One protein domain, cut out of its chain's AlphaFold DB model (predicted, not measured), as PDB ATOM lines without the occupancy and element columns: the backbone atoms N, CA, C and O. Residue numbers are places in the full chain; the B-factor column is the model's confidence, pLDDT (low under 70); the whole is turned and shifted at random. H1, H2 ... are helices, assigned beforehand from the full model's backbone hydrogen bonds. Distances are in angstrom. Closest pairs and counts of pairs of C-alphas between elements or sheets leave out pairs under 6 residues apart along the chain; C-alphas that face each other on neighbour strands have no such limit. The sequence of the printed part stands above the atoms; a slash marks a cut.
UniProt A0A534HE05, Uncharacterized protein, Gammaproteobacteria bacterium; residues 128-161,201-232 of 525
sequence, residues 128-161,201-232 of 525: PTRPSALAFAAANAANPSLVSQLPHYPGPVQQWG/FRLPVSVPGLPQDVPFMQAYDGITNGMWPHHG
ATOM      1  N   PRO A 128      37.043  22.726   5.871       86.06
ATOM      2  CA  PRO A 128      36.820  22.241   4.518       86.06
ATOM      3  C   PRO A 128      35.366  21.772   4.348       86.06
ATOM      4  O   PRO A 128      34.644  21.518   5.315       86.06
ATOM      5  N   THR A 129      34.933  21.620   3.098       87.25
ATOM      6  CA  THR A 129      33.637  20.994   2.802       87.25
ATOM      7  C   THR A 129      33.642  19.500   3.170       87.25
ATOM      8  O   THR A 129      34.706  18.879   3.243       87.25
ATOM      9  N   ARG A 130      32.463  18.897   3.387       85.88
ATOM     10  CA  ARG A 130      32.361  17.462   3.715       85.88
ATOM     11  C   ARG A 130      32.874  16.579   2.564       85.88
ATOM     12  O   ARG A 130      32.535  16.860   1.411       85.88
ATOM     13  N   PRO A 131      33.532  15.440   2.858       87.31
ATOM     14  CA  PRO A 131      33.910  14.456   1.840       87.31
ATOM     15  C   PRO A 131      32.739  13.980   0.967       87.31
ATOM     16  O   PRO A 131      32.859  13.938  -0.255       87.31
ATOM     17  N   SER A 132      31.566  13.727   1.558       88.12
ATOM     18  CA  SER A 132      30.370  13.303   0.813       88.12
ATOM     19  C   SER A 132      29.875  14.346  -0.201       88.12
ATOM     20  O   SER A 132      29.392  13.986  -1.274       88.12
ATOM     21  N   ALA A 133      30.038  15.641   0.085       92.06
ATOM     22  CA  ALA A 133      29.703  16.710  -0.856       92.06
ATOM     23  C   ALA A 133      30.735  16.830  -1.992       92.06
ATOM     24  O   ALA A 133      30.356  17.084  -3.136       92.06
ATOM     25  N   LEU A 134      32.024  16.593  -1.711       91.00
ATOM     26  CA  LEU A 134      33.057  16.497  -2.753       91.00
ATOM     27  C   LEU A 134      32.798  15.314  -3.680       91.00
ATOM     28  O   LEU A 134      32.866  15.465  -4.897       91.00
ATOM     29  N   ALA A 135      32.456  14.158  -3.111       90.94
ATOM     30  CA  ALA A 135      32.070  12.975  -3.864       90.94
ATOM     31  C   ALA A 135      30.845  13.245  -4.754       90.94
ATOM     32  O   ALA A 135      30.852  12.889  -5.931       90.94
ATOM     33  N   PHE A 136      29.830  13.951  -4.239       93.81
ATOM     34  CA  PHE A 136      28.680  14.385  -5.035       93.81
ATOM     35  C   PHE A 136      29.085  15.301  -6.196       93.81
ATOM     36  O   PHE A 136      28.653  15.078  -7.329       93.81
ATOM     37  N   ALA A 137      29.924  16.309  -5.939       93.94
ATOM     38  CA  ALA A 137      30.403  17.225  -6.970       93.94
ATOM     39  C   ALA A 137      31.216  16.493  -8.052       93.94
ATOM     40  O   ALA A 137      31.004  16.728  -9.239       93.94
ATOM     41  N   ALA A 138      32.096  15.571  -7.652       92.69
ATOM     42  CA  ALA A 138      32.902  14.761  -8.561       92.69
ATOM     43  C   ALA A 138      32.035  13.827  -9.420       92.69
ATOM     44  O   ALA A 138      32.198  13.785 -10.639       92.69
ATOM     45  N   ALA A 139      31.065  13.139  -8.808       92.62
ATOM     46  CA  ALA A 139      30.123  12.271  -9.514       92.62
ATOM     47  C   ALA A 139      29.251  13.037 -10.527       92.62
ATOM     48  O   ALA A 139      28.791  12.459 -11.508       92.62
ATOM     49  N   ASN A 140      29.055  14.341 -10.313       93.75
ATOM     50  CA  ASN A 140      28.239  15.213 -11.155       93.75
ATOM     51  C   ASN A 140      29.057  16.277 -11.901       93.75
ATOM     52  O   ASN A 140      28.494  17.282 -12.331       93.75
ATOM     53  N   ALA A 141      30.361  16.069 -12.110       92.50
ATOM     54  CA  ALA A 141      31.235  17.060 -12.749       92.50
ATOM     55  C   ALA A 141      30.775  17.462 -14.167       92.50
ATOM     56  O   ALA A 141      30.987  18.594 -14.594       92.50
ATOM     57  N   ALA A 142      30.091  16.557 -14.879       95.38
ATOM     58  CA  ALA A 142      29.489  16.824 -16.189       95.38
ATOM     59  C   ALA A 142      28.213  17.693 -16.130       95.38
ATOM     60  O   ALA A 142      27.750  18.159 -17.168       95.38
ATOM     61  N   ASN A 143      27.667  17.951 -14.934       95.06
ATOM     62  CA  ASN A 143      26.464  18.750 -14.688       95.06
ATOM     63  C   ASN A 143      26.762  19.954 -13.761       95.06
ATOM     64  O   ASN A 143      26.290  19.983 -12.620       95.06
ATOM     65  N   PRO A 144      27.502  20.988 -14.216       94.00
ATOM     66  CA  PRO A 144      27.906  22.108 -13.357       94.00
ATOM     67  C   PRO A 144      26.738  22.859 -12.706       94.00
ATOM     68  O   PRO A 144      26.866  23.327 -11.580       94.00
ATOM     69  N   SER A 145      25.583  22.930 -13.381       95.19
ATOM     70  CA  SER A 145      24.360  23.560 -12.862       95.19
ATOM     71  C   SER A 145      23.732  22.813 -11.683       95.19
ATOM     72  O   SER A 145      22.999  23.413 -10.900       95.19
ATOM     73  N   LEU A 146      23.988  21.508 -11.545       95.06
ATOM     74  CA  LEU A 146      23.590  20.721 -10.379       95.06
ATOM     75  C   LEU A 146      24.602  20.896  -9.245       95.06
ATOM     76  O   LEU A 146      24.217  21.101  -8.098       95.06
ATOM     77  N   VAL A 147      25.897  20.875  -9.568       95.12
ATOM     78  CA  VAL A 147      26.971  21.071  -8.583       95.12
ATOM     79  C   VAL A 147      26.876  22.450  -7.925       95.12
ATOM     80  O   VAL A 147      27.026  22.559  -6.711       95.12
ATOM     81  N   SER A 148      26.530  23.490  -8.688       95.56
ATOM     82  CA  SER A 148      26.326  24.843  -8.159       95.56
ATOM     83  C   SER A 148      25.125  24.980  -7.213       95.56
ATOM     84  O   SER A 148      24.951  26.041  -6.624       95.56
ATOM     85  N   GLN A 149      24.286  23.944  -7.082       95.31
ATOM     86  CA  GLN A 149      23.168  23.909  -6.131       95.31
ATOM     87  C   GLN A 149      23.554  23.300  -4.775       95.31
ATOM     88  O   GLN A 149      22.711  23.245  -3.882       95.31
ATOM     89  N   LEU A 150      24.805  22.860  -4.595       96.12
ATOM     90  CA  LEU A 150      25.328  22.552  -3.265       96.12
ATOM     91  C   LEU A 150      25.233  23.803  -2.366       96.12
ATOM     92  O   LEU A 150      25.544  24.908  -2.829       96.12
ATOM     93  N   PRO A 151      24.857  23.660  -1.081       94.94
ATOM     94  CA  PRO A 151      24.817  24.788  -0.157       94.94
ATOM     95  C   PRO A 151      26.150  25.545  -0.134       94.94
ATOM     96  O   PRO A 151      27.208  24.936  -0.018       94.94
ATOM     97  N   HIS A 152      26.096  26.875  -0.250       91.19
ATOM     98  CA  HIS A 152      27.257  27.776  -0.199       91.19
ATOM     99  C   HIS A 152      28.366  27.534  -1.244       91.19
ATOM    100  O   HIS A 152      29.463  28.064  -1.074       91.19
ATOM    101  N   TYR A 153      28.107  26.789  -2.326       89.88
ATOM    102  CA  TYR A 153      29.096  26.516  -3.377       89.88
ATOM    103  C   TYR A 153      29.750  27.806  -3.931       89.88
ATOM    104  O   TYR A 153      29.044  28.788  -4.163       89.88
ATOM    105  N   PRO A 154      31.078  27.833  -4.186       88.81
ATOM    106  CA  PRO A 154      32.062  26.747  -4.053       88.81
ATOM    107  C   PRO A 154      32.617  26.560  -2.629       88.81
ATOM    108  O   PRO A 154      33.569  25.807  -2.434       88.81
ATOM    109  N   GLY A 155      32.058  27.259  -1.643       88.88
ATOM    110  CA  GLY A 155      32.423  27.127  -0.240       88.88
ATOM    111  C   GLY A 155      31.904  25.839   0.418       88.88
ATOM    112  O   GLY A 155      31.233  25.018  -0.214       88.88
ATOM    113  N   PRO A 156      32.226  25.641   1.707       91.81
ATOM    114  CA  PRO A 156      31.787  24.480   2.470       91.81
ATOM    115  C   PRO A 156      30.264  24.363   2.578       91.81
ATOM    116  O   PRO A 156      29.593  25.311   2.983       91.81
ATOM    117  N   VAL A 157      29.730  23.162   2.319       93.00
ATOM    118  CA  VAL A 157      28.285  22.881   2.470       93.00
ATOM    119  C   VAL A 157      27.788  23.033   3.905       93.00
ATOM    120  O   VAL A 157      26.597  23.204   4.134       93.00
ATOM    121  N   GLN A 158      28.698  22.986   4.874       90.25
ATOM    122  CA  GLN A 158      28.466  23.345   6.265       90.25
ATOM    123  C   GLN A 158      29.480  24.407   6.643       90.25
ATOM    124  O   GLN A 158      30.671  24.197   6.433       90.25
ATOM    125  N   GLN A 159      29.027  25.517   7.206       88.69
ATOM    126  CA  GLN A 159      29.914  26.591   7.631       88.69
ATOM    127  C   GLN A 159      30.169  26.469   9.133       88.69
ATOM    128  O   GLN A 159      29.243  26.686   9.919       88.69
ATOM    129  N   TRP A 160      31.406  26.135   9.504       87.00
ATOM    130  CA  TRP A 160      31.886  26.033  10.883       87.00
ATOM    131  C   TRP A 160      32.994  27.046  11.166       87.00
ATOM    132  O   TRP A 160      33.843  27.340  10.322       87.00
ATOM    133  N   GLY A 161      32.988  27.554  12.390       87.38
ATOM    134  CA  GLY A 161      33.828  28.639  12.874       87.38
ATOM    135  C   GLY A 161      33.055  29.414  13.937       87.38
ATOM    136  O   GLY A 161      32.086  28.906  14.489       87.38
ATOM    137  N   PHE A 201      25.056  18.644   6.871       92.88
ATOM    138  CA  PHE A 201      24.617  18.624   5.469       92.88
ATOM    139  C   PHE A 201      23.823  17.351   5.161       92.88
ATOM    140  O   PHE A 201      24.176  16.263   5.623       92.88
ATOM    141  N   ARG A 202      22.752  17.481   4.373       93.50
ATOM    142  CA  ARG A 202      21.865  16.386   3.977       93.50
ATOM    143  C   ARG A 202      22.135  16.054   2.515       93.50
ATOM    144  O   ARG A 202      21.719  16.789   1.622       93.50
ATOM    145  N   LEU A 203      22.834  14.942   2.292       94.25
ATOM    146  CA  LEU A 203      23.177  14.449   0.960       94.25
ATOM    147  C   LEU A 203      21.910  13.949   0.228       94.25
ATOM    148  O   LEU A 203      21.208  13.104   0.787       94.25
ATOM    149  N   PRO A 204      21.617  14.420  -1.001       95.12
ATOM    150  CA  PRO A 204      20.359  14.120  -1.689       95.12
ATOM    151  C   PRO A 204      20.324  12.743  -2.359       95.12
ATOM    152  O   PRO A 204      19.260  12.149  -2.492       95.12
ATOM    153  N   VAL A 205      21.480  12.232  -2.790       93.06
ATOM    154  CA  VAL A 205      21.620  10.965  -3.521       93.06
ATOM    155  C   VAL A 205      22.889  10.253  -3.072       93.06
ATOM    156  O   VAL A 205      23.877  10.905  -2.741       93.06
ATOM    157  N   SER A 206      22.861   8.920  -3.047       91.62
ATOM    158  CA  SER A 206      24.039   8.147  -2.664       91.62
ATOM    159  C   SER A 206      25.127   8.327  -3.718       91.62
ATOM    160  O   SER A 206      24.842   8.255  -4.915       91.62
ATOM    161  N   VAL A 207      26.367   8.550  -3.288       89.75
ATOM    162  CA  VAL A 207      27.508   8.785  -4.188       89.75
ATOM    163  C   VAL A 207      28.664   7.846  -3.847       89.75
ATOM    164  O   VAL A 207      28.844   7.507  -2.676       89.75
ATOM    165  N   PRO A 208      29.468   7.410  -4.832       87.00
ATOM    166  CA  PRO A 208      30.668   6.630  -4.555       87.00
ATOM    167  C   PRO A 208      31.637   7.403  -3.655       87.00
ATOM    168  O   PRO A 208      31.849   8.599  -3.849       87.00
ATOM    169  N   GLY A 209      32.233   6.718  -2.684       75.69
ATOM    170  CA  GLY A 209      33.319   7.256  -1.874       75.69
ATOM    171  C   GLY A 209      34.550   7.626  -2.700       75.69
ATOM    172  O   GLY A 209      34.823   6.989  -3.720       75.69
ATOM    173  N   LEU A 210      35.324   8.626  -2.266       73.88
ATOM    174  CA  LEU A 210      36.614   8.916  -2.892       73.88
ATOM    175  C   LEU A 210      37.689   7.953  -2.350       73.88
ATOM    176  O   LEU A 210      37.609   7.540  -1.193       73.88
ATOM    177  N   PRO A 211      38.733   7.606  -3.130       68.88
ATOM    178  CA  PRO A 211      39.774   6.663  -2.697       68.88
ATOM    179  C   PRO A 211      40.476   7.033  -1.379       68.88
ATOM    180  O   PRO A 211      40.905   6.152  -0.641       68.88
ATOM    181  N   GLN A 212      40.575   8.328  -1.069       67.75
ATOM    182  CA  GLN A 212      41.152   8.827   0.186       67.75
ATOM    183  C   GLN A 212      40.248   8.648   1.414       67.75
ATOM    184  O   GLN A 212      40.735   8.716   2.539       67.75
ATOM    185  N   ASP A 213      38.954   8.408   1.217       60.97
ATOM    186  CA  ASP A 213      38.000   8.277   2.314       60.97
ATOM    187  C   ASP A 213      38.041   6.850   2.899       60.97
ATOM    188  O   ASP A 213      37.836   6.664   4.097       60.97
ATOM    189  N   VAL A 214      38.367   5.842   2.074       56.66
ATOM    190  CA  VAL A 214      38.244   4.389   2.337       56.66
ATOM    191  C   VAL A 214      38.824   3.909   3.684       56.66
ATOM    192  O   VAL A 214      38.164   3.099   4.335       56.66
ATOM    193  N   PRO A 215      39.981   4.401   4.181       54.22
ATOM    194  CA  PRO A 215      40.506   3.997   5.492       54.22
ATOM    195  C   PRO A 215      39.691   4.522   6.692       54.22
ATOM    196  O   PRO A 215      39.674   3.884   7.740       54.22
ATOM    197  N   PHE A 216      39.000   5.661   6.549       50.22
ATOM    198  CA  PHE A 216      38.098   6.235   7.565       50.22
ATOM    199  C   PHE A 216      36.678   5.636   7.485       50.22
ATOM    200  O   PHE A 216      35.951   5.621   8.479       50.22
ATOM    201  N   MET A 217      36.294   5.105   6.316       52.06
ATOM    202  CA  MET A 217      34.954   4.569   6.020       52.06
ATOM    203  C   MET A 217      34.562   3.328   6.830       52.06
ATOM    204  O   MET A 217      33.376   3.043   6.959       52.06
ATOM    205  N   GLN A 218      35.525   2.572   7.362       50.50
ATOM    206  CA  GLN A 218      35.256   1.277   8.001       50.50
ATOM    207  C   GLN A 218      34.940   1.380   9.504       50.50
ATOM    208  O   GLN A 218      34.469   0.405  10.083       50.50
ATOM    209  N   ALA A 219      35.198   2.536  10.130       48.94
ATOM    210  CA  ALA A 219      35.183   2.672  11.587       48.94
ATOM    211  C   ALA A 219      34.058   3.553  12.166       48.94
ATOM    212  O   ALA A 219      33.739   3.352  13.334       48.94
ATOM    213  N   TYR A 220      33.464   4.507  11.424       49.50
ATOM    214  CA  TYR A 220      32.641   5.545  12.082       49.50
ATOM    215  C   TYR A 220      31.411   6.129  11.359       49.50
ATOM    216  O   TYR A 220      30.693   6.876  12.012       49.50
ATOM    217  N   ASP A 221      31.104   5.846  10.086       48.34
ATOM    218  CA  ASP A 221      30.004   6.590   9.426       48.34
ATOM    219  C   ASP A 221      29.299   5.812   8.305       48.34
ATOM    220  O   ASP A 221      29.607   6.011   7.138       48.34
ATOM    221  N   GLY A 222      28.369   4.906   8.643       53.41
ATOM    222  CA  GLY A 222      27.222   4.506   7.797       53.41
ATOM    223  C   GLY A 222      27.446   3.987   6.360       53.41
ATOM    224  O   GLY A 222      26.472   3.706   5.663       53.41
ATOM    225  N   ILE A 223      28.683   3.849   5.881       55.31
ATOM    226  CA  ILE A 223      29.014   3.498   4.496       55.31
ATOM    227  C   ILE A 223      28.877   1.994   4.288       55.31
ATOM    228  O   ILE A 223      29.572   1.183   4.896       55.31
ATOM    229  N   THR A 224      27.998   1.616   3.363       56.91
ATOM    230  CA  THR A 224      27.814   0.233   2.912       56.91
ATOM    231  C   THR A 224      28.385   0.104   1.499       56.91
ATOM    232  O   THR A 224      28.040   0.885   0.616       56.91
ATOM    233  N   ASN A 225      29.278  -0.864   1.263       66.19
ATOM    234  CA  ASN A 225      29.867  -1.152  -0.059       66.19
ATOM    235  C   ASN A 225      30.587   0.033  -0.751       66.19
ATOM    236  O   ASN A 225      30.550   0.147  -1.975       66.19
ATOM    237  N   GLY A 226      31.247   0.919   0.006       72.56
ATOM    238  CA  GLY A 226      32.046   2.018  -0.562       72.56
ATOM    239  C   GLY A 226      31.236   3.198  -1.119       72.56
ATOM    240  O   GLY A 226      31.768   3.991  -1.895       72.56
ATOM    241  N   MET A 227      29.960   3.328  -0.743       81.69
ATOM    242  CA  MET A 227      29.114   4.476  -1.086       81.69
ATOM    243  C   MET A 227      28.777   5.316   0.143       81.69
ATOM    244  O   MET A 227      28.387   4.778   1.176       81.69
ATOM    245  N   TRP A 228      28.827   6.639  -0.006       85.00
ATOM    246  CA  TRP A 228      28.175   7.573   0.905       85.00
ATOM    247  C   TRP A 228      26.656   7.468   0.717       85.00
ATOM    248  O   TRP A 228      26.177   7.766  -0.383       85.00
ATOM    249  N   PRO A 229      25.881   7.037   1.728       86.50
ATOM    250  CA  PRO A 229      24.435   6.930   1.591       86.50
ATOM    251  C   PRO A 229      23.786   8.317   1.540       86.50
ATOM    252  O   PRO A 229      24.201   9.238   2.248       86.50
ATOM    253  N   HIS A 230      22.739   8.473   0.725       90.25
ATOM    254  CA  HIS A 230      21.867   9.643   0.836       90.25
ATOM    255  C   HIS A 230      21.214   9.708   2.213       90.25
ATOM    256  O   HIS A 230      20.982   8.701   2.881       90.25
ATOM    257  N   HIS A 231      20.882  10.923   2.623       92.62
ATOM    258  CA  HIS A 231      20.213  11.162   3.884       92.62
ATOM    259  C   HIS A 231      18.729  10.770   3.787       92.62
ATOM    260  O   HIS A 231      18.056  11.132   2.823       92.62
ATOM    261  N   GLY A 232      18.182  10.118   4.820       91.50
ATOM    262  CA  GLY A 232      16.805   9.591   4.820       91.50
ATOM    263  C   GLY A 232      15.694  10.636   4.629       91.50
ATOM    264  O   GLY A 232      14.570  10.289   4.280       91.50
TER     265      GLY A 232
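AT A GLANCE: This is residues 128 to 161 and 201 to 232 of the 525 residues of an uncharacterized protein of Gammaproteobacteria bacterium (UniProt A0A534HE05). This domain has little regular structure: one short helix, H1, lies between two long loop stretches, residues 148 to 161 on one side and residues 201 to 232, which fold back on themselves, on the other. A single-turn helix, H2, leads into the first stretch. The printed part has 66 residues, with H1 then H2 and no named strand; its class is all helix, though named elements hold only 13 residues. It is compact and rounded, with a radius of gyration of the C-alphas of 11.8 A and spans of 31 by 31 by 24 A.

IN THESE COORDINATES: H1, residues 131 to 139, runs 12.2 A from C-alpha 131 at (33.910, 14.456, 1.840). H2, residues 144 to 147, ends at C-alpha 147 at (26.971, 21.071, -8.583).

HOW THE PARTS SIT: H1 and H2 are close but not clearly touching; their closest C-alphas, of Ala 137 and Val 147, are 5.4 A apart. Their link is tight. Every O i to N i+4 pair in H1 is within hydrogen-bond range; H2 is too short for one. Residues 207 to 208 pair with 227 to 228, antiparallel.

THE WHOLE: C-alphas 145 and 219 are farthest apart, at 33.9 A. Residues 162 to 200 are not printed, a gap of 15.5 A between C-alphas 161 and 201. Residues 211 to 225 have pLDDT under 70.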